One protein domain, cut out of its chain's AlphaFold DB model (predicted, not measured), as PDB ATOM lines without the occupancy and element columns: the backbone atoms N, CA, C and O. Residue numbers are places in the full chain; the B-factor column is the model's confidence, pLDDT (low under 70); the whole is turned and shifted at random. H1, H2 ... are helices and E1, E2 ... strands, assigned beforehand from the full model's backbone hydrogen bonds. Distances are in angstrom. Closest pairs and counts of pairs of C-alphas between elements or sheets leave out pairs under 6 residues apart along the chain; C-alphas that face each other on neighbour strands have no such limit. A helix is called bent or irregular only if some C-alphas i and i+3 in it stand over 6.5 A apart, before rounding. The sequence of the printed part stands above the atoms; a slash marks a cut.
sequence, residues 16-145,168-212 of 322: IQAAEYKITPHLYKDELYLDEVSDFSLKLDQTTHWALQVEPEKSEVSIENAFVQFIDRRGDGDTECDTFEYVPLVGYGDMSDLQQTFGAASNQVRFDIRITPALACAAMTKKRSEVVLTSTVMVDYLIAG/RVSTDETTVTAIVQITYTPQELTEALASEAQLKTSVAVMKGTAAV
ATOM      1  N   ILE A  16      54.561 -14.275  19.302       40.75
ATOM      2  CA  ILE A  16      54.824 -13.240  20.293       40.75
ATOM      3  C   ILE A  16      56.114 -12.616  19.789       40.75
ATOM      4  O   ILE A  16      57.229 -13.026  20.115       40.75
ATOM      5  N   GLN A  17      55.956 -11.651  18.896       39.38
ATOM      6  CA  GLN A  17      56.909 -10.571  18.820       39.38
ATOM      7  C   GLN A  17      56.964 -10.037  20.252       39.38
ATOM      8  O   GLN A  17      55.936  -9.629  20.782       39.38
ATOM      9  N   ALA A  18      58.100 -10.223  20.934       51.94
ATOM     10  CA  ALA A  18      58.260  -9.753  22.305       51.94
ATOM     11  C   ALA A  18      57.940  -8.258  22.296       51.94
ATOM     12  O   ALA A  18      58.692  -7.486  21.689       51.94
ATOM     13  N   ALA A  19      56.782  -7.901  22.853       65.31
ATOM     14  CA  ALA A  19      56.287  -6.540  22.834       65.31
ATOM     15  C   ALA A  19      57.336  -5.660  23.514       65.31
ATOM     16  O   ALA A  19      57.926  -6.028  24.525       65.31
ATOM     17  N   GLU A  20      57.659  -4.521  22.914       83.31
ATOM     18  CA  GLU A  20      58.705  -3.650  23.460       83.31
ATOM     19  C   GLU A  20      58.251  -2.902  24.717       83.31
ATOM     20  O   GLU A  20      59.062  -2.320  25.442       83.31
ATOM     21  N   TYR A  21      56.953  -2.970  24.984       86.38
ATOM     22  CA  TYR A  21      56.266  -2.416  26.125       86.38
ATOM     23  C   TYR A  21      55.104  -3.330  26.526       86.38
ATOM     24  O   TYR A  21      54.591  -4.118  25.731       86.38
ATOM     25  N   LYS A  22      54.657  -3.173  27.766       90.75
ATOM     26  CA  LYS A  22      53.478  -3.806  28.343       90.75
ATOM     27  C   LYS A  22      52.453  -2.727  28.674       90.75
ATOM     28  O   LYS A  22      52.817  -1.673  29.187       90.75
ATOM     29  N   ILE A  23      51.175  -2.997  28.421       90.19
ATOM     30  CA  ILE A  23      50.075  -2.107  28.813       90.19
ATOM     31  C   ILE A  23      49.299  -2.747  29.963       90.19
ATOM     32  O   ILE A  23      48.855  -3.888  29.845       90.19
ATOM     33  N   THR A  24      49.129  -2.011  31.061       91.69
ATOM     34  CA  THR A  24      48.351  -2.448  32.229       91.69
ATOM     35  C   THR A  24      47.167  -1.501  32.446       91.69
ATOM     36  O   THR A  24      47.375  -0.285  32.497       91.69
ATOM     37  N   PRO A  25      45.924  -2.012  32.539       91.75
ATOM     38  CA  PRO A  25      44.761  -1.186  32.819       91.75
ATOM     39  C   PRO A  25      44.601  -0.928  34.318       91.75
ATOM     40  O   PRO A  25      44.696  -1.850  35.126       91.75
ATOM     41  N   HIS A  26      44.292   0.317  34.661       93.12
ATOM     42  CA  HIS A  26      44.014   0.783  36.015       93.12
ATOM     43  C   HIS A  26      42.692   1.552  36.033       93.12
ATOM     44  O   HIS A  26      42.386   2.306  35.103       93.12
ATOM     45  N   LEU A  27      41.929   1.381  37.108       92.00
ATOM     46  CA  LEU A  27      40.667   2.073  37.344       92.00
ATOM     47  C   LEU A  27      40.812   2.966  38.574       92.00
ATOM     48  O   LEU A  27      41.329   2.529  39.595       92.00
ATOM     49  N   TYR A  28      40.324   4.197  38.494       91.31
ATOM     50  CA  TYR A  28      40.407   5.179  39.568       91.31
ATOM     51  C   TYR A  28      39.022   5.625  40.013       91.31
ATOM     52  O   TYR A  28      38.046   5.605  39.257       91.31
ATOM     53  N   LYS A  29      38.949   6.028  41.279       88.12
ATOM     54  CA  LYS A  29      37.711   6.476  41.910       88.12
ATOM     55  C   LYS A  29      37.269   7.860  41.434       88.12
ATOM     56  O   LYS A  29      36.070   8.137  41.443       88.12
ATOM     57  N   ASP A  30      38.220   8.709  41.057       89.75
ATOM     58  CA  ASP A  30      37.997  10.102  40.678       89.75
ATOM     59  C   ASP A  30      38.893  10.559  39.514       89.75
ATOM     60  O   ASP A  30      39.837   9.880  39.106       89.75
ATOM     61  N   GLU A  31      38.580  11.748  39.000       88.50
ATOM     62  CA  GLU A  31      39.281  12.433  37.908       88.50
ATOM     63  C   GLU A  31      40.709  12.881  38.264       88.50
ATOM     64  O   GLU A  31      41.456  13.336  37.397       88.50
ATOM     65  N   LEU A  32      41.105  12.783  39.538       90.31
ATOM     66  CA  LEU A  32      42.446  13.155  39.982       90.31
ATOM     67  C   LEU A  32      43.446  12.010  39.794       90.31
ATOM     68  O   LEU A  32      44.653  12.259  39.824       90.31
ATOM     69  N   TYR A  33      42.966  10.784  39.549       88.44
ATOM     70  CA  TYR A  33      43.789   9.586  39.353       88.44
ATOM     71  C   TYR A  33      44.742   9.330  40.531       88.44
ATOM     72  O   TYR A  33      45.921   9.021  40.342       88.44
ATOM     73  N   LEU A  34      44.239   9.513  41.756       89.31
ATOM     74  CA  LEU A  34      45.011   9.318  42.988       89.31
ATOM     75  C   LEU A  34      44.678   7.992  43.677       89.31
ATOM     76  O   LEU A  34      45.584   7.296  44.131       89.31
ATOM     77  N   ASP A  35      43.392   7.638  43.711       90.62
ATOM     78  CA  ASP A  35      42.891   6.457  44.409       90.62
ATOM     79  C   ASP A  35      42.488   5.369  43.407       90.62
ATOM     80  O   ASP A  35      41.410   5.422  42.802       90.62
ATOM     81  N   GLU A  36      43.366   4.380  43.230       90.19
ATOM     82  CA  GLU A  36      43.102   3.206  42.396       90.19
ATOM     83  C   GLU A  36      42.080   2.273  43.065       90.19
ATOM     84  O   GLU A  36      42.124   2.011  44.271       90.19
ATOM     85  N   VAL A  37      41.153   1.754  42.265       88.19
ATOM     86  CA  VAL A  37      40.134   0.789  42.665       88.19
ATOM     87  C   VAL A  37      40.561  -0.593  42.177       88.19
ATOM     88  O   VAL A  37      40.695  -0.823  40.979       88.19
ATOM     89  N   SER A  38      40.744  -1.534  43.105       81.31
ATOM     90  CA  SER A  38      41.110  -2.925  42.786       81.31
ATOM     91  C   SER A  38      39.952  -3.746  42.222       81.31
ATOM     92  O   SER A  38      40.136  -4.735  41.513       81.31
ATOM     93  N   ASP A  39      38.742  -3.352  42.582       79.81
ATOM     94  CA  ASP A  39      37.511  -4.045  42.291       79.81
ATOM     95  C   ASP A  39      36.906  -3.349  41.074       79.81
ATOM     96  O   ASP A  39      36.318  -2.277  41.189       79.81
ATOM     97  N   PHE A  40      37.036  -3.963  39.895       83.25
ATOM     98  CA  PHE A  40      36.433  -3.512  38.630       83.25
ATOM     99  C   PHE A  40      34.892  -3.635  38.639       83.25
ATOM    100  O   PHE A  40      34.269  -4.042  37.658       83.25
ATOM    101  N   SER A  41      34.265  -3.331  39.778       85.31
ATOM    102  CA  SER A  41      32.831  -3.327  39.993       85.31
ATOM    103  C   SER A  41      32.279  -1.937  39.713       85.31
ATOM    104  O   SER A  41      32.568  -0.974  40.420       85.31
ATOM    105  N   LEU A  42      31.471  -1.846  38.667       86.81
ATOM    106  CA  LEU A  42      30.934  -0.603  38.141       86.81
ATOM    107  C   LEU A  42      29.412  -0.600  38.271       86.81
ATOM    108  O   LEU A  42      28.768  -1.654  38.276       86.81
ATOM    109  N   LYS A  43      28.823   0.589  38.363       87.75
ATOM    110  CA  LYS A  43      27.370   0.766  38.296       87.75
ATOM    111  C   LYS A  43      26.958   1.305  36.937       87.75
ATOM    112  O   LYS A  43      27.733   1.984  36.264       87.75
ATOM    113  N   LEU A  44      25.719   1.016  36.555       83.88
ATOM    114  CA  LEU A  44      25.107   1.649  35.395       83.88
ATOM    115  C   LEU A  44      25.072   3.172  35.585       83.88
ATOM    116  O   LEU A  44      24.870   3.665  36.693       83.88
ATOM    117  N   ASP A  45      25.290   3.896  34.496       81.62
ATOM    118  CA  ASP A  45      25.333   5.356  34.411       81.62
ATOM    119  C   ASP A  45      26.481   6.061  35.151       81.62
ATOM    120  O   ASP A  45      26.594   7.287  35.137       81.62
ATOM    121  N   GLN A  46      27.382   5.294  35.760       85.75
ATOM    122  CA  GLN A  46      28.553   5.829  36.436       85.75
ATOM    123  C   GLN A  46      29.617   6.271  35.420       85.75
ATOM    124  O   GLN A  46      29.956   5.526  34.497       85.75
ATOM    125  N   THR A  47      30.192   7.458  35.622       85.88
ATOM    126  CA  THR A  47      31.449   7.851  34.968       85.88
ATOM    127  C   THR A  47      32.618   7.178  35.677       85.88
ATOM    128  O   THR A  47      32.711   7.199  36.904       85.88
ATOM    129  N   THR A  48      33.487   6.549  34.898       87.00
ATOM    130  CA  THR A  48      34.625   5.761  35.369       87.00
ATOM    131  C   THR A  48      35.912   6.330  34.803       87.00
ATOM    132  O   THR A  48      35.955   6.674  33.623       87.00
ATOM    133  N   HIS A  49      36.941   6.421  35.643       91.44
ATOM    134  CA  HIS A  49      38.207   7.067  35.315       91.44
ATOM    135  C   HIS A  49      39.274   6.001  35.079       91.44
ATOM    136  O   HIS A  49      39.676   5.294  36.002       91.44
ATOM    137  N   TRP A  50      39.720   5.854  33.837       91.81
ATOM    138  CA  TRP A  50      40.645   4.804  33.420       91.81
ATOM    139  C   TRP A  50      42.023   5.374  33.124       91.81
ATOM    140  O   TRP A  50      42.152   6.433  32.510       91.81
ATOM    141  N   ALA A  51      43.063   4.640  33.513       93.56
ATOM    142  CA  ALA A  51      44.409   4.881  33.023       93.56
ATOM    143  C   ALA A  51      45.004   3.595  32.451       93.56
ATOM    144  O   ALA A  51      44.999   2.552  33.101       93.56
ATOM    145  N   LEU A  52      45.557   3.673  31.245       93.19
ATOM    146  CA  LEU A  52      46.366   2.604  30.667       93.19
ATOM    147  C   LEU A  52      47.833   2.979  30.837       93.19
ATOM    148  O   LEU A  52      48.307   3.932  30.217       93.19
ATOM    149  N   GLN A  53      48.532   2.250  31.703       94.62
ATOM    150  CA  GLN A  53      49.953   2.442  31.962       94.62
ATOM    151  C   GLN A  53      50.775   1.656  30.945       94.62
ATOM    152  O   GLN A  53      50.621   0.442  30.831       94.62
ATOM    153  N   VAL A  54      51.639   2.356  30.215       93.12
ATOM    154  CA  VAL A  54      52.526   1.801  29.190       93.12
ATOM    155  C   VAL A  54      53.934   1.696  29.771       93.12
ATOM    156  O   VAL A  54      54.631   2.692  29.953       93.12
ATOM    157  N   GLU A  55      54.365   0.480  30.077       91.44
ATOM    158  CA  GLU A  55      55.672   0.209  30.669       91.44
ATOM    159  C   GLU A  55      56.621  -0.342  29.607       91.44
ATOM    160  O   GLU A  55      56.363  -1.423  29.080       91.44
ATOM    161  N   PRO A  56      57.726   0.344  29.272       89.00
ATOM    162  CA  PRO A  56      58.719  -0.221  28.371       89.00
ATOM    163  C   PRO A  56      59.358  -1.460  29.012       89.00
ATOM    164  O   PRO A  56      59.869  -1.399  30.130       89.00
ATOM    165  N   GLU A  57      59.381  -2.589  28.301       85.94
ATOM    166  CA  GLU A  57      60.017  -3.819  28.800       85.94
ATOM    167  C   GLU A  57      61.549  -3.736  28.737       85.94
ATOM    168  O   GLU A  57      62.264  -4.461  29.431       85.94
ATOM    169  N   LYS A  58      62.073  -2.840  27.895       80.94
ATOM    170  CA  LYS A  58      63.507  -2.613  27.700       80.94
ATOM    171  C   LYS A  58      63.850  -1.174  28.055       80.94
ATOM    172  O   LYS A  58      63.195  -0.246  27.599       80.94
ATOM    173  N   SER A  59      64.956  -0.979  28.769       75.00
ATOM    174  CA  SER A  59      65.457   0.350  29.158       75.00
ATOM    175  C   SER A  59      65.819   1.265  27.979       75.00
ATOM    176  O   SER A  59      65.971   2.470  28.160       75.00
ATOM    177  N   GLU A  60      65.978   0.707  26.777       82.19
ATOM    178  CA  GLU A  60      66.270   1.450  25.547       82.19
ATOM    179  C   GLU A  60      65.009   1.981  24.848       82.19
ATOM    180  O   GLU A  60      65.133   2.734  23.881       82.19
ATOM    181  N   VAL A  61      63.815   1.601  25.315       82.81
ATOM    182  CA  VAL A  61      62.529   2.012  24.743       82.81
ATOM    183  C   VAL A  61      61.997   3.216  25.517       82.81
ATOM    184  O   VAL A  61      61.829   3.168  26.733       82.81
ATOM    185  N   SER A  62      61.732   4.308  24.806       86.25
ATOM    186  CA  SER A  62      61.108   5.522  25.339       86.25
ATOM    187  C   SER A  62      59.742   5.697  24.699       86.25
ATOM    188  O   SER A  62      59.657   5.720  23.473       86.25
ATOM    189  N   ILE A  63      58.694   5.840  25.505       88.94
ATOM    190  CA  ILE A  63      57.344   6.129  25.010       88.94
ATOM    191  C   ILE A  63      57.243   7.634  24.751       88.94
ATOM    192  O   ILE A  63      57.551   8.440  25.626       88.94
ATOM    193  N   GLU A  64      56.861   8.014  23.538       89.44
ATOM    194  CA  GLU A  64      56.686   9.415  23.139       89.44
ATOM    195  C   GLU A  64      55.219   9.832  23.250       89.44
ATOM    196  O   GLU A  64      54.917  10.934  23.706       89.44
ATOM    197  N   ASN A  65      54.307   8.945  22.849       90.94
ATOM    198  CA  ASN A  65      52.873   9.171  22.937       90.94
ATOM    199  C   ASN A  65      52.120   7.840  23.008       90.94
ATOM    200  O   ASN A  65      52.614   6.811  22.551       90.94
ATOM    201  N   ALA A  66      50.905   7.864  23.539       88.44
ATOM    202  CA  ALA A  66      49.972   6.760  23.404       88.44
ATOM    203  C   ALA A  66      48.533   7.284  23.399       88.44
ATOM    204  O   ALA A  66      48.227   8.280  24.055       88.44
ATOM    205  N   PHE A  67      47.646   6.622  22.663       88.31
ATOM    206  CA  PHE A  67      46.224   6.956  22.656       88.31
ATOM    207  C   PHE A  67      45.366   5.715  22.416       88.31
ATOM    208  O   PHE A  67      45.755   4.790  21.702       88.31
ATOM    209  N   VAL A  68      44.178   5.697  23.013       84.06
ATOM    210  CA  VAL A  68      43.174   4.663  22.784       84.06
ATOM    211  C   VAL A  68      42.483   4.952  21.461       84.06
ATOM    212  O   VAL A  68      41.899   6.022  21.267       84.06
ATOM    213  N   GLN A  69      42.572   3.997  20.544       81.25
ATOM    214  CA  GLN A  69      41.994   4.094  19.213       81.25
ATOM    215  C   GLN A  69      40.564   3.563  19.183       81.25
ATOM    216  O   GLN A  69      39.705   4.180  18.561       81.25
ATOM    217  N   PHE A  70      40.309   2.444  19.868       73.31
ATOM    218  CA  PHE A  70      38.999   1.800  19.935       73.31
ATOM    219  C   PHE A  70      38.795   1.144  21.298       73.31
ATOM    220  O   PHE A  70      39.740   0.605  21.876       73.31
ATOM    221  N   ILE A  71      37.555   1.160  21.784       74.81
ATOM    222  CA  ILE A  71      37.121   0.362  22.932       74.81
ATOM    223  C   ILE A  71      35.971  -0.510  22.452       74.81
ATOM    224  O   ILE A  71      34.923   0.003  22.054       74.81
ATOM    225  N   ASP A  72      36.200  -1.814  22.481       72.50
ATOM    226  CA  ASP A  72      35.244  -2.851  22.133       72.50
ATOM    227  C   ASP A  72      34.752  -3.571  23.393       72.50
ATOM    228  O   ASP A  72      35.446  -3.673  24.410       72.50
ATOM    229  N   ARG A  73      33.525  -4.071  23.327       73.12
ATOM    230  CA  ARG A  73      32.851  -4.800  24.385       73.12
ATOM    231  C   ARG A  73      32.604  -6.228  23.922       73.12
ATOM    232  O   ARG A  73      31.914  -6.453  22.933       73.12
ATOM    233  N   ARG A  74      33.062  -7.202  24.707       69.75
ATOM    234  CA  ARG A  74      32.754  -8.621  24.511       69.75
ATOM    235  C   ARG A  74      32.048  -9.183  25.743       69.75
ATOM    236  O   ARG A  74      32.584  -9.115  26.844       69.75
ATOM    237  N   GLY A  75      30.853  -9.736  25.558       61.28
ATOM    238  CA  GLY A  75      30.073 -10.406  26.603       61.28
ATOM    239  C   GLY A  75      29.536 -11.757  26.126       61.28
ATOM    240  O   GLY A  75      29.402 -11.983  24.921       61.28
ATOM    241  N   ASP A  76      29.245 -12.658  27.063       51.47
ATOM    242  CA  ASP A  76      28.629 -13.955  26.770       51.47
ATOM    243  C   ASP A  76      27.123 -13.777  26.520       51.47
ATOM    244  O   ASP A  76      26.311 -13.864  27.435       51.47
ATOM    245  N   GLY A  77      26.758 -13.530  25.260       51.12
ATOM    246  CA  GLY A  77      25.369 -13.450  24.804       51.12
ATOM    247  C   GLY A  77      24.668 -12.134  25.160       51.12
ATOM    248  O   GLY A  77      24.582 -11.734  26.319       51.12
ATOM    249  N   ASP A  78      24.092 -11.490  24.147       53.94
ATOM    250  CA  ASP A  78      23.305 -10.254  24.286       53.94
ATOM    251  C   ASP A  78      21.827 -10.535  24.607       53.94
ATOM    252  O   ASP A  78      20.964  -9.672  24.468       53.94
ATOM    253  N   THR A  79      21.517 -11.744  25.080       52.59
ATOM    254  CA  THR A  79      20.153 -12.291  25.123       52.59
ATOM    255  C   THR A  79      19.186 -11.519  26.020       52.59
ATOM    256  O   THR A  79      17.978 -11.588  25.803       52.59
ATOM    257  N   GLU A  80      19.675 -10.756  27.003       53.66
ATOM    258  CA  GLU A  80      18.827  -9.834  27.770       53.66
ATOM    259  C   GLU A  80      18.597  -8.500  27.047       53.66
ATOM    260  O   GLU A  80      17.508  -7.944  27.150       53.66
ATOM    261  N   CYS A  81      19.550  -8.010  26.251       53.72
ATOM    262  CA  CYS A  81      19.361  -6.815  25.423       53.72
ATOM    263  C   CYS A  81      18.462  -7.050  24.217       53.72
ATOM    264  O   CYS A  81      17.720  -6.150  23.816       53.72
ATOM    265  N   ASP A  82      18.479  -8.272  23.687       51.72
ATOM    266  CA  ASP A  82      17.607  -8.684  22.592       51.72
ATOM    267  C   ASP A  82      16.123  -8.541  22.973       51.72
ATOM    268  O   ASP A  82      15.300  -8.177  22.134       51.72
ATOM    269  N   THR A  83      15.770  -8.730  24.256       49.03
ATOM    270  CA  THR A  83      14.393  -8.505  24.743       49.03
ATOM    271  C   THR A  83      13.960  -7.036  24.763       49.03
ATOM    272  O   THR A  83      12.765  -6.763  24.861       49.03
ATOM    273  N   PHE A  84      14.898  -6.098  24.619       47.78
ATOM    274  CA  PHE A  84      14.635  -4.658  24.538       47.78
ATOM    275  C   PHE A  84      14.818  -4.093  23.117       47.78
ATOM    276  O   PHE A  84      14.881  -2.874  22.967       47.78
ATOM    277  N   GLU A  85      14.935  -4.951  22.087       43.75
ATOM    278  CA  GLU A  85      15.273  -4.569  20.698       43.75
ATOM    279  C   GLU A  85      16.528  -3.678  20.603       43.75
ATOM    280  O   GLU A  85      16.712  -2.897  19.666       43.75
ATOM    281  N   TYR A  86      17.412  -3.774  21.598       41.38
ATOM    282  CA  TYR A  86      18.592  -2.941  21.696       41.38
ATOM    283  C   TYR A  86      19.789  -3.739  21.198       41.38
ATOM    284  O   TYR A  86      20.303  -4.598  21.904       41.38
ATOM    285  N   VAL A  87      20.247  -3.444  19.981       46.78
ATOM    286  CA  VAL A  87      21.530  -3.949  19.482       46.78
ATOM    287  C   VAL A  87      22.611  -3.004  20.008       46.78
ATOM    288  O   VAL A  87      22.721  -1.886  19.486       46.78
ATOM    289  N   PRO A  88      23.385  -3.371  21.049       47.31
ATOM    290  CA  PRO A  88      24.495  -2.536  21.473       47.31
ATOM    291  C   PRO A  88      25.446  -2.387  20.287       47.31
ATOM    292  O   PRO A  88      25.845  -3.374  19.668       47.31
ATOM    293  N   LEU A  89      25.812  -1.149  19.940       48.00
ATOM    294  CA  LEU A  89      26.969  -0.957  19.074       48.00
ATOM    295  C   LEU A  89      28.151  -1.640  19.770       48.00
ATOM    296  O   LEU A  89      28.453  -1.336  20.925       48.00
ATOM    297  N   VAL A  90      28.761  -2.597  19.072       48.50
ATOM    298  CA  VAL A  90      29.895  -3.426  19.517       48.50
ATOM    299  C   VAL A  90      31.167  -2.569  19.517       48.50
ATOM    300  O   VAL A  90      32.097  -2.765  18.748       48.50
ATOM    301  N   GLY A  91      31.130  -1.492  20.296       49.06
ATOM    302  CA  GLY A  91      32.188  -0.505  20.407       49.06
ATOM    303  C   GLY A  91      31.663   0.912  20.614       49.06
ATOM    304  O   GLY A  91      30.568   1.279  20.174       49.06
ATOM    305  N   TYR A  92      32.480   1.742  21.263       54.06
ATOM    306  CA  TYR A  92      32.328   3.199  21.210       54.06
ATOM    307  C   TYR A  92      32.585   3.637  19.755       54.06
ATOM    308  O   TYR A  92      33.718   3.856  19.340       54.06
ATOM    309  N   GLY A  93      31.522   3.679  18.944       43.69
ATOM    310  CA  GLY A  93      31.580   3.858  17.485       43.69
ATOM    311  C   GLY A  93      32.103   5.213  16.994       43.69
ATOM    312  O   GLY A  93      32.242   5.400  15.788       43.69
ATOM    313  N   ASP A  94      32.413   6.144  17.898       46.94
ATOM    314  CA  ASP A  94      33.154   7.363  17.585       46.94
ATOM    315  C   ASP A  94      33.984   7.801  18.805       46.94
ATOM    316  O   ASP A  94      33.470   8.355  19.775       46.94
ATOM    317  N   MET A  95      35.283   7.504  18.777       55.31
ATOM    318  CA  MET A  95      36.230   7.842  19.847       55.31
ATOM    319  C   MET A  95      36.672   9.312  19.798       55.31
ATOM    320  O   MET A  95      37.448   9.739  20.649       55.31
ATOM    321  N   SER A  96      36.184  10.104  18.831       51.34
ATOM    322  CA  SER A  96      36.448  11.551  18.785       51.34
ATOM    323  C   SER A  96      35.836  12.309  19.968       51.34
ATOM    324  O   SER A  96      36.342  13.370  20.333       51.34
ATOM    325  N   ASP A  97      34.817  11.729  20.610       55.09
ATOM    326  CA  ASP A  97      34.206  12.242  21.837       55.09
ATOM    327  C   ASP A  97      34.922  11.744  23.115       55.09
ATOM    328  O   ASP A  97      34.646  12.250  24.207       55.09
ATOM    329  N   LEU A  98      35.853  10.779  23.014       69.75
ATOM    330  CA  LEU A  98      36.613  10.298  24.168       69.75
ATOM    331  C   LEU A  98      37.703  11.313  24.521       69.75
ATOM    332  O   LEU A  98      38.754  11.385  23.880       69.75
ATOM    333  N   GLN A  99      37.463  12.085  25.580       80.25
ATOM    334  CA  GLN A  99      38.487  12.950  26.151       80.25
ATOM    335  C   GLN A  99      39.579  12.079  26.769       80.25
ATOM    336  O   GLN A  99      39.366  11.415  27.782       80.25
ATOM    337  N   GLN A 100      40.744  12.076  26.129       88.75
ATOM    338  CA  GLN A 100      41.907  11.329  26.579       88.75
ATOM    339  C   GLN A 100      43.143  12.220  26.637       88.75
ATOM    340  O   GLN A 100      43.318  13.120  25.815       88.75
ATOM    341  N   THR A 101      44.007  11.971  27.615       91.00
ATOM    342  CA  THR A 101      45.254  12.713  27.813       91.00
ATOM    343  C   THR A 101      46.395  11.744  28.075       91.00
ATOM    344  O   THR A 101      46.307  10.906  28.972       91.00
ATOM    345  N   PHE A 102      47.490  11.883  27.327       92.88
ATOM    346  CA  PHE A 102      48.718  11.141  27.589       92.88
ATOM    347  C   PHE A 102      49.657  11.933  28.503       92.88
ATOM    348  O   PHE A 102      50.054  13.058  28.196       92.88
ATOM    349  N   GLY A 103      50.031  11.335  29.632       91.00
ATOM    350  CA  GLY A 103      51.039  11.868  30.541       91.00
ATOM    351  C   GLY A 103      52.400  11.235  30.284       91.00
ATOM    352  O   GLY A 103      52.665  10.155  30.801       91.00
ATOM    353  N   ALA A 104      53.294  11.916  29.562       86.44
ATOM    354  CA  ALA A 104      54.629  11.392  29.236       86.44
ATOM    355  C   ALA A 104      55.514  11.110  30.469       86.44
ATOM    356  O   ALA A 104      56.367  10.234  30.438       86.44
ATOM    357  N   ALA A 105      55.314  11.830  31.579       87.31
ATOM    358  CA  ALA A 105      56.064  11.584  32.814       87.31
ATOM    359  C   ALA A 105      55.612  10.305  33.543       87.31
ATOM    360  O   ALA A 105      56.415   9.665  34.214       87.31
ATOM    361  N   SER A 106      54.331   9.949  33.423       89.06
ATOM    362  CA  SER A 106      53.736   8.763  34.046       89.06
ATOM    363  C   SER A 106      53.565   7.595  33.071       89.06
ATOM    364  O   SER A 106      53.176   6.517  33.502       89.06
ATOM    365  N   ASN A 107      53.816   7.804  31.774       93.06
ATOM    366  CA  ASN A 107      53.491   6.891  30.676       93.06
ATOM    367  C   ASN A 107      52.062   6.335  30.760       93.06
ATOM    368  O   ASN A 107      51.833   5.141  30.587       93.06
ATOM    369  N   GLN A 108      51.094   7.201  31.056       93.69
ATOM    370  CA  GLN A 108      49.694   6.803  31.211       93.69
ATOM    371  C   GLN A 108      48.810   7.526  30.203       93.69
ATOM    372  O   GLN A 108      48.874   8.751  30.095       93.69
ATOM    373  N   VAL A 109      47.948   6.773  29.520       92.25
ATOM    374  CA  VAL A 109      46.804   7.320  28.780       92.25
ATOM    375  C   VAL A 109      45.615   7.346  29.723       92.25
ATOM    376  O   VAL A 109      45.163   6.290  30.157       92.25
ATOM    377  N   ARG A 110      45.128   8.537  30.055       93.81
ATOM    378  CA  ARG A 110      43.988   8.757  30.950       93.81
ATOM    379  C   ARG A 110      42.754   9.113  30.149       93.81
ATOM    380  O   ARG A 110      42.870   9.920  29.230       93.81
ATOM    381  N   PHE A 111      41.615   8.526  30.477       89.38
ATOM    382  CA  PHE A 111      40.340   8.793  29.817       89.38
ATOM    383  C   PHE A 111      39.174   8.391  30.709       89.38
ATOM    384  O   PHE A 111      39.321   7.572  31.619       89.38
ATOM    385  N   ASP A 112      38.007   8.935  30.390       87.25
ATOM    386  CA  ASP A 112      36.787   8.681  31.137       87.25
ATOM    387  C   ASP A 112      35.762   7.959  30.272       87.25
ATOM    388  O   ASP A 112      35.523   8.325  29.122       87.25
ATOM    389  N   ILE A 113      35.122   6.943  30.844       82.12
ATOM    390  CA  ILE A 113      34.020   6.228  30.203       82.12
ATOM    391  C   ILE A 113      32.787   6.333  31.090       82.12
ATOM    392  O   ILE A 113      32.822   5.952  32.262       82.12
ATOM    393  N   ARG A 114      31.662   6.765  30.521       82.56
ATOM    394  CA  ARG A 114      30.349   6.578  31.146       82.56
ATOM    395  C   ARG A 114      29.825   5.186  30.816       82.56
ATOM    396  O   ARG A 114      29.727   4.826  29.640       82.56
ATOM    397  N   ILE A 115      29.473   4.418  31.843       81.06
ATOM    398  CA  ILE A 115      28.914   3.071  31.693       81.06
ATOM    399  C   ILE A 115      27.457   3.178  31.249       81.06
ATOM    400  O   ILE A 115      26.538   3.307  32.054       81.06
ATOM    401  N   THR A 116      27.253   3.166  29.938       77.12
ATOM    402  CA  THR A 116      25.927   3.215  29.319       77.12
ATOM    403  C   THR A 116      25.240   1.849  29.365       77.12
ATOM    404  O   THR A 116      25.917   0.827  29.516       77.12
ATOM    405  N   PRO A 117      23.912   1.789  29.150       74.81
ATOM    406  CA  PRO A 117      23.211   0.532  28.896       74.81
ATOM    407  C   PRO A 117      23.890  -0.315  27.814       74.81
ATOM    408  O   PRO A 117      24.062  -1.514  28.003       74.81
ATOM    409  N   ALA A 118      24.385   0.312  26.740       70.88
ATOM    410  CA  ALA A 118      25.126  -0.372  25.677       70.88
ATOM    411  C   ALA A 118      26.377  -1.110  26.160       70.88
ATOM    412  O   ALA A 118      26.661  -2.217  25.703       70.88
ATOM    413  N   LEU A 119      27.129  -0.498  27.077       72.62
ATOM    414  CA  LEU A 119      28.312  -1.115  27.669       72.62
ATOM    415  C   LEU A 119      27.965  -2.146  28.744       72.62
ATOM    416  O   LEU A 119      28.697  -3.116  28.918       72.62
ATOM    417  N   ALA A 120      26.866  -1.928  29.463       74.62
ATOM    418  CA  ALA A 120      26.435  -2.774  30.567       74.62
ATOM    419  C   ALA A 120      25.770  -4.077  30.130       74.62
ATOM    420  O   ALA A 120      25.731  -5.029  30.906       74.62
ATOM    421  N   CYS A 121      25.227  -4.123  28.917       68.06
ATOM    422  CA  CYS A 121      24.314  -5.186  28.550       68.06
ATOM    423  C   CYS A 121      25.009  -6.476  28.111       68.06
ATOM    424  O   CYS A 121      25.342  -6.652  26.944       68.06
ATOM    425  N   ALA A 122      25.202  -7.407  29.036       61.69
ATOM    426  CA  ALA A 122      25.484  -8.816  28.753       61.69
ATOM    427  C   ALA A 122      24.557  -9.701  29.597       61.69
ATOM    428  O   ALA A 122      23.978  -9.204  30.567       61.69
ATOM    429  N   ALA A 123      24.424 -10.985  29.247       54.16
ATOM    430  CA  ALA A 123      23.579 -11.936  29.970       54.16
ATOM    431  C   ALA A 123      23.774 -11.831  31.496       54.16
ATOM    432  O   ALA A 123      24.843 -12.164  32.022       54.16
ATOM    433  N   MET A 124      22.754 -11.367  32.234       52.53
ATOM    434  CA  MET A 124      22.870 -11.299  33.685       52.53
ATOM    435  C   MET A 124      22.882 -12.699  34.278       52.53
ATOM    436  O   MET A 124      21.936 -13.483  34.177       52.53
ATOM    437  N   THR A 125      23.928 -12.980  35.046       55.06
ATOM    438  CA  THR A 125      23.911 -14.102  35.974       55.06
ATOM    439  C   THR A 125      23.612 -13.566  37.370       55.06
ATOM    440  O   THR A 125      24.396 -12.850  37.984       55.06
ATOM    441  N   LYS A 126      22.423 -13.895  37.895       48.88
ATOM    442  CA  LYS A 126      22.056 -13.751  39.320       48.88
ATOM    443  C   LYS A 126      22.461 -12.405  39.977       48.88
ATOM    444  O   LYS A 126      22.914 -12.421  41.123       48.88
ATOM    445  N   LYS A 127      22.202 -11.268  39.300       58.94
ATOM    446  CA  LYS A 127      22.397  -9.849  39.726       58.94
ATOM    447  C   LYS A 127      23.690  -9.142  39.286       58.94
ATOM    448  O   LYS A 127      23.904  -8.006  39.705       58.94
ATOM    449  N   ARG A 128      24.559  -9.770  38.493       63.94
ATOM    450  CA  ARG A 128      25.737  -9.097  37.923       63.94
ATOM    451  C   ARG A 128      25.869  -9.438  36.446       63.94
ATOM    452  O   ARG A 128      25.617 -10.576  36.053       63.94
ATOM    453  N   SER A 129      26.257  -8.441  35.663       71.75
ATOM    454  CA  SER A 129      26.692  -8.621  34.286       71.75
ATOM    455  C   SER A 129      28.216  -8.560  34.266       71.75
ATOM    456  O   SER A 129      28.807  -7.634  34.823       71.75
ATOM    457  N   GLU A 130      28.860  -9.577  33.704       74.06
ATOM    458  CA  GLU A 130      30.310  -9.588  33.515       74.06
ATOM    459  C   GLU A 130      30.608  -9.296  32.051       74.06
ATOM    460  O   GLU A 130      30.057  -9.928  31.149       74.06
ATOM    461  N   VAL A 131      31.452  -8.297  31.824       75.62
ATOM    462  CA  VAL A 131      31.754  -7.780  30.494       75.62
ATOM    463  C   VAL A 131      33.261  -7.666  30.346       75.62
ATOM    464  O   VAL A 131      33.958  -7.205  31.248       75.62
ATOM    465  N   VAL A 132      33.781  -8.066  29.191       79.06
ATOM    466  CA  VAL A 132      35.183  -7.866  28.836       79.06
ATOM    467  C   VAL A 132      35.284  -6.605  27.990       79.06
ATOM    468  O   VAL A 132      34.789  -6.557  26.863       79.06
ATOM    469  N   LEU A 133      35.936  -5.580  28.528       79.50
ATOM    470  CA  LEU A 133      36.299  -4.382  27.785       79.50
ATOM    471  C   LEU A 133      37.660  -4.597  27.136       79.50
ATOM    472  O   LEU A 133      38.629  -4.980  27.787       79.50
ATOM    473  N   THR A 134      37.726  -4.351  25.838       80.31
ATOM    474  CA  THR A 134      38.913  -4.539  25.016       80.31
ATOM    475  C   THR A 134      39.315  -3.184  24.462       80.31
ATOM    476  O   THR A 134      38.584  -2.597  23.676       80.31
ATOM    477  N   SER A 135      40.455  -2.655  24.890       82.00
ATOM    478  CA  SER A 135      40.976  -1.371  24.423       82.00
ATOM    479  C   SER A 135      42.124  -1.603  23.451       82.00
ATOM    480  O   SER A 135      43.111  -2.247  23.800       82.00
ATOM    481  N   THR A 136      42.017  -1.058  22.248       84.06
ATOM    482  CA  THR A 136      43.117  -0.997  21.285       84.06
ATOM    483  C   THR A 136      43.852   0.321  21.469       84.06
ATOM    484  O   THR A 136      43.258   1.393  21.350       84.06
ATOM    485  N   VAL A 137      45.146   0.240  21.764       84.44
ATOM    486  CA  VAL A 137      46.013   1.381  22.049       84.44
ATOM    487  C   VAL A 137      47.078   1.483  20.972       84.44
ATOM    488  O   VAL A 137      47.760   0.508  20.667       84.44
ATOM    489  N   MET A 138      47.238   2.684  20.439       88.25
ATOM    490  CA  MET A 138      48.344   3.048  19.567       88.25
ATOM    491  C   MET A 138      49.450   3.655  20.423       88.25
ATOM    492  O   MET A 138      49.191   4.598  21.174       88.25
ATOM    493  N   VAL A 139      50.663   3.121  20.320       87.69
ATOM    494  CA  VAL A 139      51.825   3.570  21.092       87.69
ATOM    495  C   VAL A 139      52.922   4.025  20.144       87.69
ATOM    496  O   VAL A 139      53.420   3.255  19.324       87.69
ATOM    497  N   ASP A 140      53.324   5.280  20.298       88.69
ATOM    498  CA  ASP A 140      54.481   5.864  19.641       88.69
ATOM    499  C   ASP A 140      55.687   5.738  20.571       88.69
ATOM    500  O   ASP A 140      55.698   6.287  21.676       88.69
ATOM    501  N   TYR A 141      56.730   5.038  20.131       86.56
ATOM    502  CA  TYR A 141      57.933   4.819  20.928       86.56
ATOM    503  C   TYR A 141      59.219   4.946  20.111       86.56
ATOM    504  O   TYR A 141      59.252   4.897  18.877       86.56
ATOM    505  N   LEU A 142      60.322   5.118  20.831       86.00
ATOM    506  CA  LEU A 142      61.671   5.209  20.301       86.00
ATOM    507  C   LEU A 142      62.556   4.139  20.908       86.00
ATOM    508  O   LEU A 142      62.660   4.041  22.124       86.00
ATOM    509  N   ILE A 143      63.292   3.436  20.055       80.12
ATOM    510  CA  ILE A 143      64.337   2.507  20.482       80.12
ATOM    511  C   ILE A 143      65.687   3.201  20.331       80.12
ATOM    512  O   ILE A 143      66.163   3.464  19.215       80.12
ATOM    513  N   ALA A 144      66.329   3.506  21.453       68.19
ATOM    514  CA  ALA A 144      67.702   3.971  21.461       68.19
ATOM    515  C   ALA A 144      68.604   2.882  20.862       68.19
ATOM    516  O   ALA A 144      68.619   1.745  21.307       68.19
ATOM    517  N   GLY A 145      69.374   3.219  19.826       57.12
ATOM    518  CA  GLY A 145      70.376   2.292  19.299       57.12
ATOM    519  C   GLY A 145      69.889   1.310  18.233       57.12
ATOM    520  O   GLY A 145      70.601   0.337  17.986       57.12
ATOM    521  N   ARG A 168      63.428   7.576  14.502       58.34
ATOM    522  CA  ARG A 168      62.261   6.946  13.889       58.34
ATOM    523  C   ARG A 168      61.341   6.607  15.046       58.34
ATOM    524  O   ARG A 168      61.668   5.704  15.804       58.34
ATOM    525  N   VAL A 169      60.277   7.387  15.186       67.69
ATOM    526  CA  VAL A 169      59.131   7.001  16.000       67.69
ATOM    527  C   VAL A 169      58.560   5.757  15.337       67.69
ATOM    528  O   VAL A 169      58.204   5.792  14.155       67.69
ATOM    529  N   SER A 170      58.627   4.644  16.052       79.38
ATOM    530  CA  SER A 170      57.890   3.441  15.704       79.38
ATOM    531  C   SER A 170      56.508   3.584  16.318       79.38
ATOM    532  O   SER A 170      56.393   4.009  17.465       79.38
ATOM    533  N   THR A 171      55.486   3.234  15.553       79.94
ATOM    534  CA  THR A 171      54.111   3.181  16.037       79.94
ATOM    535  C   THR A 171      53.684   1.726  16.011       79.94
ATOM    536  O   THR A 171      53.869   1.060  14.989       79.94
ATOM    537  N   ASP A 172      53.156   1.237  17.125       82.31
ATOM    538  CA  ASP A 172      52.627  -0.118  17.245       82.31
ATOM    539  C   ASP A 172      51.226  -0.091  17.860       82.31
ATOM    540  O   ASP A 172      50.859   0.843  18.577       82.31
ATOM    541  N   GLU A 173      50.435  -1.099  17.512       82.44
ATOM    542  CA  GLU A 173      49.055  -1.263  17.946       82.44
ATOM    543  C   GLU A 173      49.003  -2.432  18.925       82.44
ATOM    544  O   GLU A 173      49.486  -3.531  18.654       82.44
ATOM    545  N   THR A 174      48.429  -2.212  20.101       83.12
ATOM    546  CA  THR A 174      48.332  -3.250  21.123       83.12
ATOM    547  C   THR A 174      46.955  -3.252  21.739       83.12
ATOM    548  O   THR A 174      46.443  -2.227  22.183       83.12
ATOM    549  N   THR A 175      46.363  -4.436  21.801       83.62
ATOM    550  CA  THR A 175      45.070  -4.644  22.436       83.62
ATOM    551  C   THR A 175      45.262  -5.102  23.878       83.62
ATOM    552  O   THR A 175      45.981  -6.064  24.142       83.62
ATOM    553  N   VAL A 176      44.589  -4.435  24.811       85.81
ATOM    554  CA  VAL A 176      44.543  -4.793  26.231       85.81
ATOM    555  C   VAL A 176      43.106  -5.085  26.641       85.81
ATOM    556  O   VAL A 176      42.174  -4.425  26.186       85.81
ATOM    557  N   THR A 177      42.913  -6.086  27.494       85.69
ATOM    558  CA  THR A 177      41.592  -6.485  27.986       85.69
ATOM    559  C   THR A 177      41.470  -6.242  29.485       85.69
ATOM    560  O   THR A 177      42.408  -6.470  30.248       85.69
ATOM    561  N   ALA A 178      40.294  -5.789  29.911       84.88
ATOM    562  CA  ALA A 178      39.910  -5.646  31.305       84.88
ATOM    563  C   ALA A 178      38.539  -6.299  31.512       84.88
ATOM    564  O   ALA A 178      37.597  -6.038  30.766       84.88
ATOM    565  N   ILE A 179      38.433  -7.162  32.520       84.06
ATOM    566  CA  ILE A 179      37.165  -7.794  32.894       84.06
ATOM    567  C   ILE A 179      36.500  -6.903  33.937       84.06
ATOM    568  O   ILE A 179      37.081  -6.642  34.990       84.06
ATOM    569  N   VAL A 180      35.291  -6.434  33.639       83.44
ATOM    570  CA  VAL A 180      34.512  -5.557  34.515       83.44
ATOM    571  C   VAL A 180      33.215  -6.230  34.940       83.44
ATOM    572  O   VAL A 180      32.577  -6.950  34.172       83.44
ATOM    573  N   GLN A 181      32.806  -5.972  36.178       85.38
ATOM    574  CA  GLN A 181      31.540  -6.439  36.731       85.38
ATOM    575  C   GLN A 181      30.587  -5.266  36.871       85.38
ATOM    576  O   GLN A 181      30.760  -4.410  37.736       85.38
ATOM    577  N   ILE A 182      29.544  -5.241  36.056       84.06
ATOM    578  CA  ILE A 182      28.560  -4.169  36.066       84.06
ATOM    579  C   ILE A 182      27.346  -4.650  36.860       84.06
ATOM    580  O   ILE A 182      26.749  -5.689  36.575       84.06
ATOM    581  N   THR A 183      27.016  -3.915  37.921       84.06
ATOM    582  CA  THR A 183      25.884  -4.227  38.800       84.06
ATOM    583  C   THR A 183      24.758  -3.240  38.539       84.06
ATOM    584  O   THR A 183      24.951  -2.033  38.681       84.06
ATOM    585  N   TYR A 184      23.587  -3.763  38.186       78.88
ATOM    586  CA  TYR A 184      22.363  -2.989  38.005       78.88
ATOM    587  C   TYR A 184      21.127  -3.842  38.302       78.88
ATOM    588  O   TYR A 184      21.170  -5.076  38.277       78.88
ATOM    589  N   THR A 185      20.015  -3.181  38.601       80.75
ATOM    590  CA  THR A 185      18.688  -3.803  38.667       80.75
ATOM    591  C   THR A 185      17.975  -3.705  37.312       80.75
ATOM    592  O   THR A 185      18.257  -2.790  36.537       80.75
ATOM    593  N   PRO A 186      17.021  -4.603  36.998       76.31
ATOM    594  CA  PRO A 186      16.231  -4.493  35.769       76.31
ATOM    595  C   PRO A 186      15.525  -3.136  35.619       76.31
ATOM    596  O   PRO A 186      15.431  -2.610  34.515       76.31
ATOM    597  N   GLN A 187      15.069  -2.548  36.730       78.62
ATOM    598  CA  GLN A 187      14.438  -1.228  36.756       78.62
ATOM    599  C   GLN A 187      15.420  -0.125  36.337       78.62
ATOM    600  O   GLN A 187      15.111   0.650  35.432       78.62
ATOM    601  N   GLU A 188      16.626  -0.110  36.914       80.12
ATOM    602  CA  GLU A 188      17.690   0.840  36.547       80.12
ATOM    603  C   GLU A 188      18.053   0.734  35.061       80.12
ATOM    604  O   GLU A 188      18.240   1.755  34.401       80.12
ATOM    605  N   LEU A 189      18.090  -0.486  34.506       76.56
ATOM    606  CA  LEU A 189      18.334  -0.682  33.077       76.56
ATOM    607  C   LEU A 189      17.225  -0.053  32.223       76.56
ATOM    608  O   LEU A 189      17.523   0.668  31.273       76.56
ATOM    609  N   THR A 190      15.952  -0.276  32.568       75.38
ATOM    610  CA  THR A 190      14.825   0.305  31.819       75.38
ATOM    611  C   THR A 190      14.780   1.831  31.897       75.38
ATOM    612  O   THR A 190      14.518   2.489  30.890       75.38
ATOM    613  N   GLU A 191      15.077   2.409  33.062       79.06
ATOM    614  CA  GLU A 191      15.137   3.861  33.252       79.06
ATOM    615  C   GLU A 191      16.292   4.476  32.456       79.06
ATOM    616  O   GLU A 191      16.106   5.474  31.754       79.06
ATOM    617  N   ALA A 192      17.468   3.843  32.489       76.44
ATOM    618  CA  ALA A 192      18.625   4.283  31.727       76.44
ATOM    619  C   ALA A 192      18.376   4.193  30.213       76.44
ATOM    620  O   ALA A 192      18.665   5.153  29.498       76.44
ATOM    621  N   LEU A 193      17.760   3.110  29.721       74.00
ATOM    622  CA  LEU A 193      17.364   2.967  28.313       74.00
ATOM    623  C   LEU A 193      16.353   4.043  27.884       74.00
ATOM    624  O   LEU A 193      16.505   4.643  26.818       74.00
ATOM    625  N   ALA A 194      15.355   4.344  28.721       71.50
ATOM    626  CA  ALA A 194      14.394   5.413  28.456       71.50
ATOM    627  C   ALA A 194      15.073   6.794  28.411       71.50
ATOM    628  O   ALA A 194      14.782   7.602  27.526       71.50
ATOM    629  N   SER A 195      16.019   7.048  29.320       69.00
ATOM    630  CA  SER A 195      16.807   8.284  29.335       69.00
ATOM    631  C   SER A 195      17.729   8.403  28.116       69.00
ATOM    632  O   SER A 195      17.863   9.490  27.560       69.00
ATOM    633  N   GLU A 196      18.304   7.296  27.632       65.50
ATOM    634  CA  GLU A 196      19.155   7.269  26.441       65.50
ATOM    635  C   GLU A 196      18.330   7.509  25.171       65.50
ATOM    636  O   GLU A 196      18.773   8.228  24.277       65.50
ATOM    637  N   ALA A 197      17.103   6.986  25.094       59.81
ATOM    638  CA  ALA A 197      16.170   7.289  24.008       59.81
ATOM    639  C   ALA A 197      15.752   8.774  24.008       59.81
ATOM    640  O   ALA A 197      15.670   9.403  22.946       59.81
ATOM    641  N   GLN A 198      15.559   9.365  25.193       51.41
ATOM    642  CA  GLN A 198      15.313  10.801  25.364       51.41
ATOM    643  C   GLN A 198      16.546  11.655  25.039       51.41
ATOM    644  O   GLN A 198      16.418  12.721  24.439       51.41
ATOM    645  N   LEU A 199      17.753  11.185  25.369       50.22
ATOM    646  CA  LEU A 199      19.000  11.833  24.973       50.22
ATOM    647  C   LEU A 199      19.229  11.717  23.471       50.22
ATOM    648  O   LEU A 199      19.618  12.692  22.855       50.22
ATOM    649  N   LYS A 200      18.935  10.583  22.834       49.31
ATOM    650  CA  LYS A 200      19.015  10.461  21.372       49.31
ATOM    651  C   LYS A 200      18.015  11.382  20.679       49.31
ATOM    652  O   LYS A 200      18.344  11.918  19.630       49.31
ATOM    653  N   THR A 201      16.852  11.650  21.274       39.81
ATOM    654  CA  THR A 201      15.888  12.630  20.741       39.81
ATOM    655  C   THR A 201      16.263  14.085  21.053       39.81
ATOM    656  O   THR A 201      16.102  14.932  20.179       39.81
ATOM    657  N   SER A 202      16.849  14.412  22.210       34.75
ATOM    658  CA  SER A 202      17.292  15.784  22.535       34.75
ATOM    659  C   SER A 202      18.641  16.152  21.899       34.75
ATOM    660  O   SER A 202      18.829  17.266  21.406       34.75
ATOM    661  N   VAL A 203      19.552  15.189  21.789       37.09
ATOM    662  CA  VAL A 203      20.795  15.276  21.019       37.09
ATOM    663  C   VAL A 203      20.504  15.185  19.519       37.09
ATOM    664  O   VAL A 203      21.263  15.767  18.761       37.09
ATOM    665  N   ALA A 204      19.400  14.596  19.042       34.78
ATOM    666  CA  ALA A 204      18.968  14.776  17.646       34.78
ATOM    667  C   ALA A 204      18.506  16.217  17.356       34.78
ATOM    668  O   ALA A 204      18.688  16.703  16.240       34.78
ATOM    669  N   VAL A 205      17.983  16.934  18.358       34.06
ATOM    670  CA  VAL A 205      17.595  18.348  18.218       34.06
ATOM    671  C   VAL A 205      18.809  19.288  18.321       34.06
ATOM    672  O   VAL A 205      18.844  20.295  17.618       34.06
ATOM    673  N   MET A 206      19.856  18.946  19.087       36.12
ATOM    674  CA  MET A 206      21.108  19.731  19.139       36.12
ATOM    675  C   MET A 206      22.199  19.294  18.136       36.12
ATOM    676  O   MET A 206      22.986  20.128  17.699       36.12
ATOM    677  N   LYS A 207      22.227  18.031  17.686       36.78
ATOM    678  CA  LYS A 207      23.047  17.546  16.553       36.78
ATOM    679  C   LYS A 207      22.351  17.738  15.201       36.78
ATOM    680  O   LYS A 207      22.901  17.316  14.185       36.78
ATOM    681  N   GLY A 208      21.211  18.431  15.149       33.59
ATOM    682  CA  GLY A 208      20.553  18.839  13.901       33.59
ATOM    683  C   GLY A 208      21.415  19.725  12.988       33.59
ATOM    684  O   GLY A 208      21.088  19.894  11.819       33.59
ATOM    685  N   THR A 209      22.547  20.247  13.475       37.53
ATOM    686  CA  THR A 209      23.511  21.021  12.673       37.53
ATOM    687  C   THR A 209      24.896  20.378  12.531       37.53
ATOM    688  O   THR A 209      25.667  20.829  11.690       37.53
ATOM    689  N   ALA A 210      25.215  19.301  13.260       37.28
ATOM    690  CA  ALA A 210      26.536  18.649  13.197       37.28
ATOM    691  C   ALA A 210      26.498  17.169  12.761       37.28
ATOM    692  O   ALA A 210      27.443  16.696  12.130       37.28
ATOM    693  N   ALA A 211      25.395  16.438  12.982       36.53
ATOM    694  CA  ALA A 211      25.245  15.050  12.512       36.53
ATOM    695  C   ALA A 211      24.987  14.930  10.997       36.53
ATOM    696  O   ALA A 211      25.028  13.830  10.447       36.53
ATOM    697  N   VAL A 212      24.803  16.053  10.293       39.34
ATOM    698  CA  VAL A 212      24.753  16.091   8.820       39.34
ATOM    699  C   VAL A 212      26.142  15.855   8.196       39.34
ATOM    700  O   VAL A 212      26.240  15.517   7.020       39.34
TER     701      VAL A 212
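This is residues 16 to 145 and 168 to 212 of the 322 residues of an uncharacterized protein of Sphaeroforma arctica JP610 (UniProt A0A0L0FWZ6). Picture two strongly twisted sheets of four strands, partly face to face, with H2 at one end of the pair and the long helix H3 running past that end. Of H3, residues 197 to 202 and 204 to 209 stand free and stick out. The printed part has 175 residues, with named elements in the order E1 E2 E3 E4 H1 E5 E6 H2 E7 E8 H3, and its class is mixed, helices and strands. One sheet runs E1 E3 E6 E5, all antiparallel; the other, E2 E8 E7 E4, is mixed and curled like part of a barrel. The whole is compact, with a radius of gyration of the C-alphas of 18.0 A, and spans 57 by 43 by 32 A.

Find C-alpha 21 at (56.266, -2.416, 26.125), where E1 begins, residues 21 to 28, 22.1 A long. E2 is residues 41 to 43, and E3, residues 47 to 56, runs 29.2 A. E4, residues 61 to 74, measures 31.6 A and bends by 83 degrees at residue 64. H1 is residues 79 to 82, E5 100 to 103, E6 108 to 114, 19.3 A long, and H2 117 to 120. E7, residues 129 to 143, covers 41.6 A and bends by 54 degrees at residue 140; E8, residues 170 to 183, covers 40.2 A. H3, residues 186 to 209, runs 35.2 A to C-alpha 209 at (23.511, 21.021, 12.673); it is irregular, with C-alphas 206 and 209 7.0 A apart.

In the first sheet, look for N 24 and O 53 of E1 and E3, 2.9 A apart and within hydrogen-bond range, as are N 50 and O 111 of E3 and E6, 2.8 A. E5 and E6 form a hairpin, with N 101 and O 110 at 2.8 A. In the second sheet, the pairs within hydrogen-bond range include N 67 and O 138 of the antiparallel E4 and E7, 2.9 A apart, N 135 and O 176 of the antiparallel E7 and E8, 2.8 A, and N 42 and O 181 of the parallel E2 and E8, 2.8 A. Between the sheets, the closest C-alphas of E4 and E5 are those of Ala 66 and Phe 102, 6.2 A; those of E1 and E8 are Ile 23 and Val 176, 6.7 A. H2 only grazes the second sheet with residues 118 to 120. H2 and H3 only just touch, with 3 pairs of C-alphas within 8 A, the closest being Pro 117 and Leu 193, 6.4 A; H3 does so with residues 189 to 193 alone. H1 is on neither sheet and touches no helix. In H3, 19 of 20 O i to N i+4 pairs are within range; H1 and H2 are too short for such a pair, and their single O i to N i+3 pair is within range in H2 but not in H1.

The two farthest C-alphas, Gly 145 and Gln 187, are 58.7 A apart. Residues 146 to 167 are not printed, and C-alphas 145 and 168 stand 10.8 A apart across the cut. The links E1 to E2 and H1 to E5 are long. Mean pLDDT of the printed part is 73.1; 59 residues are under 70, among them 74 to 98 and 195 to 212.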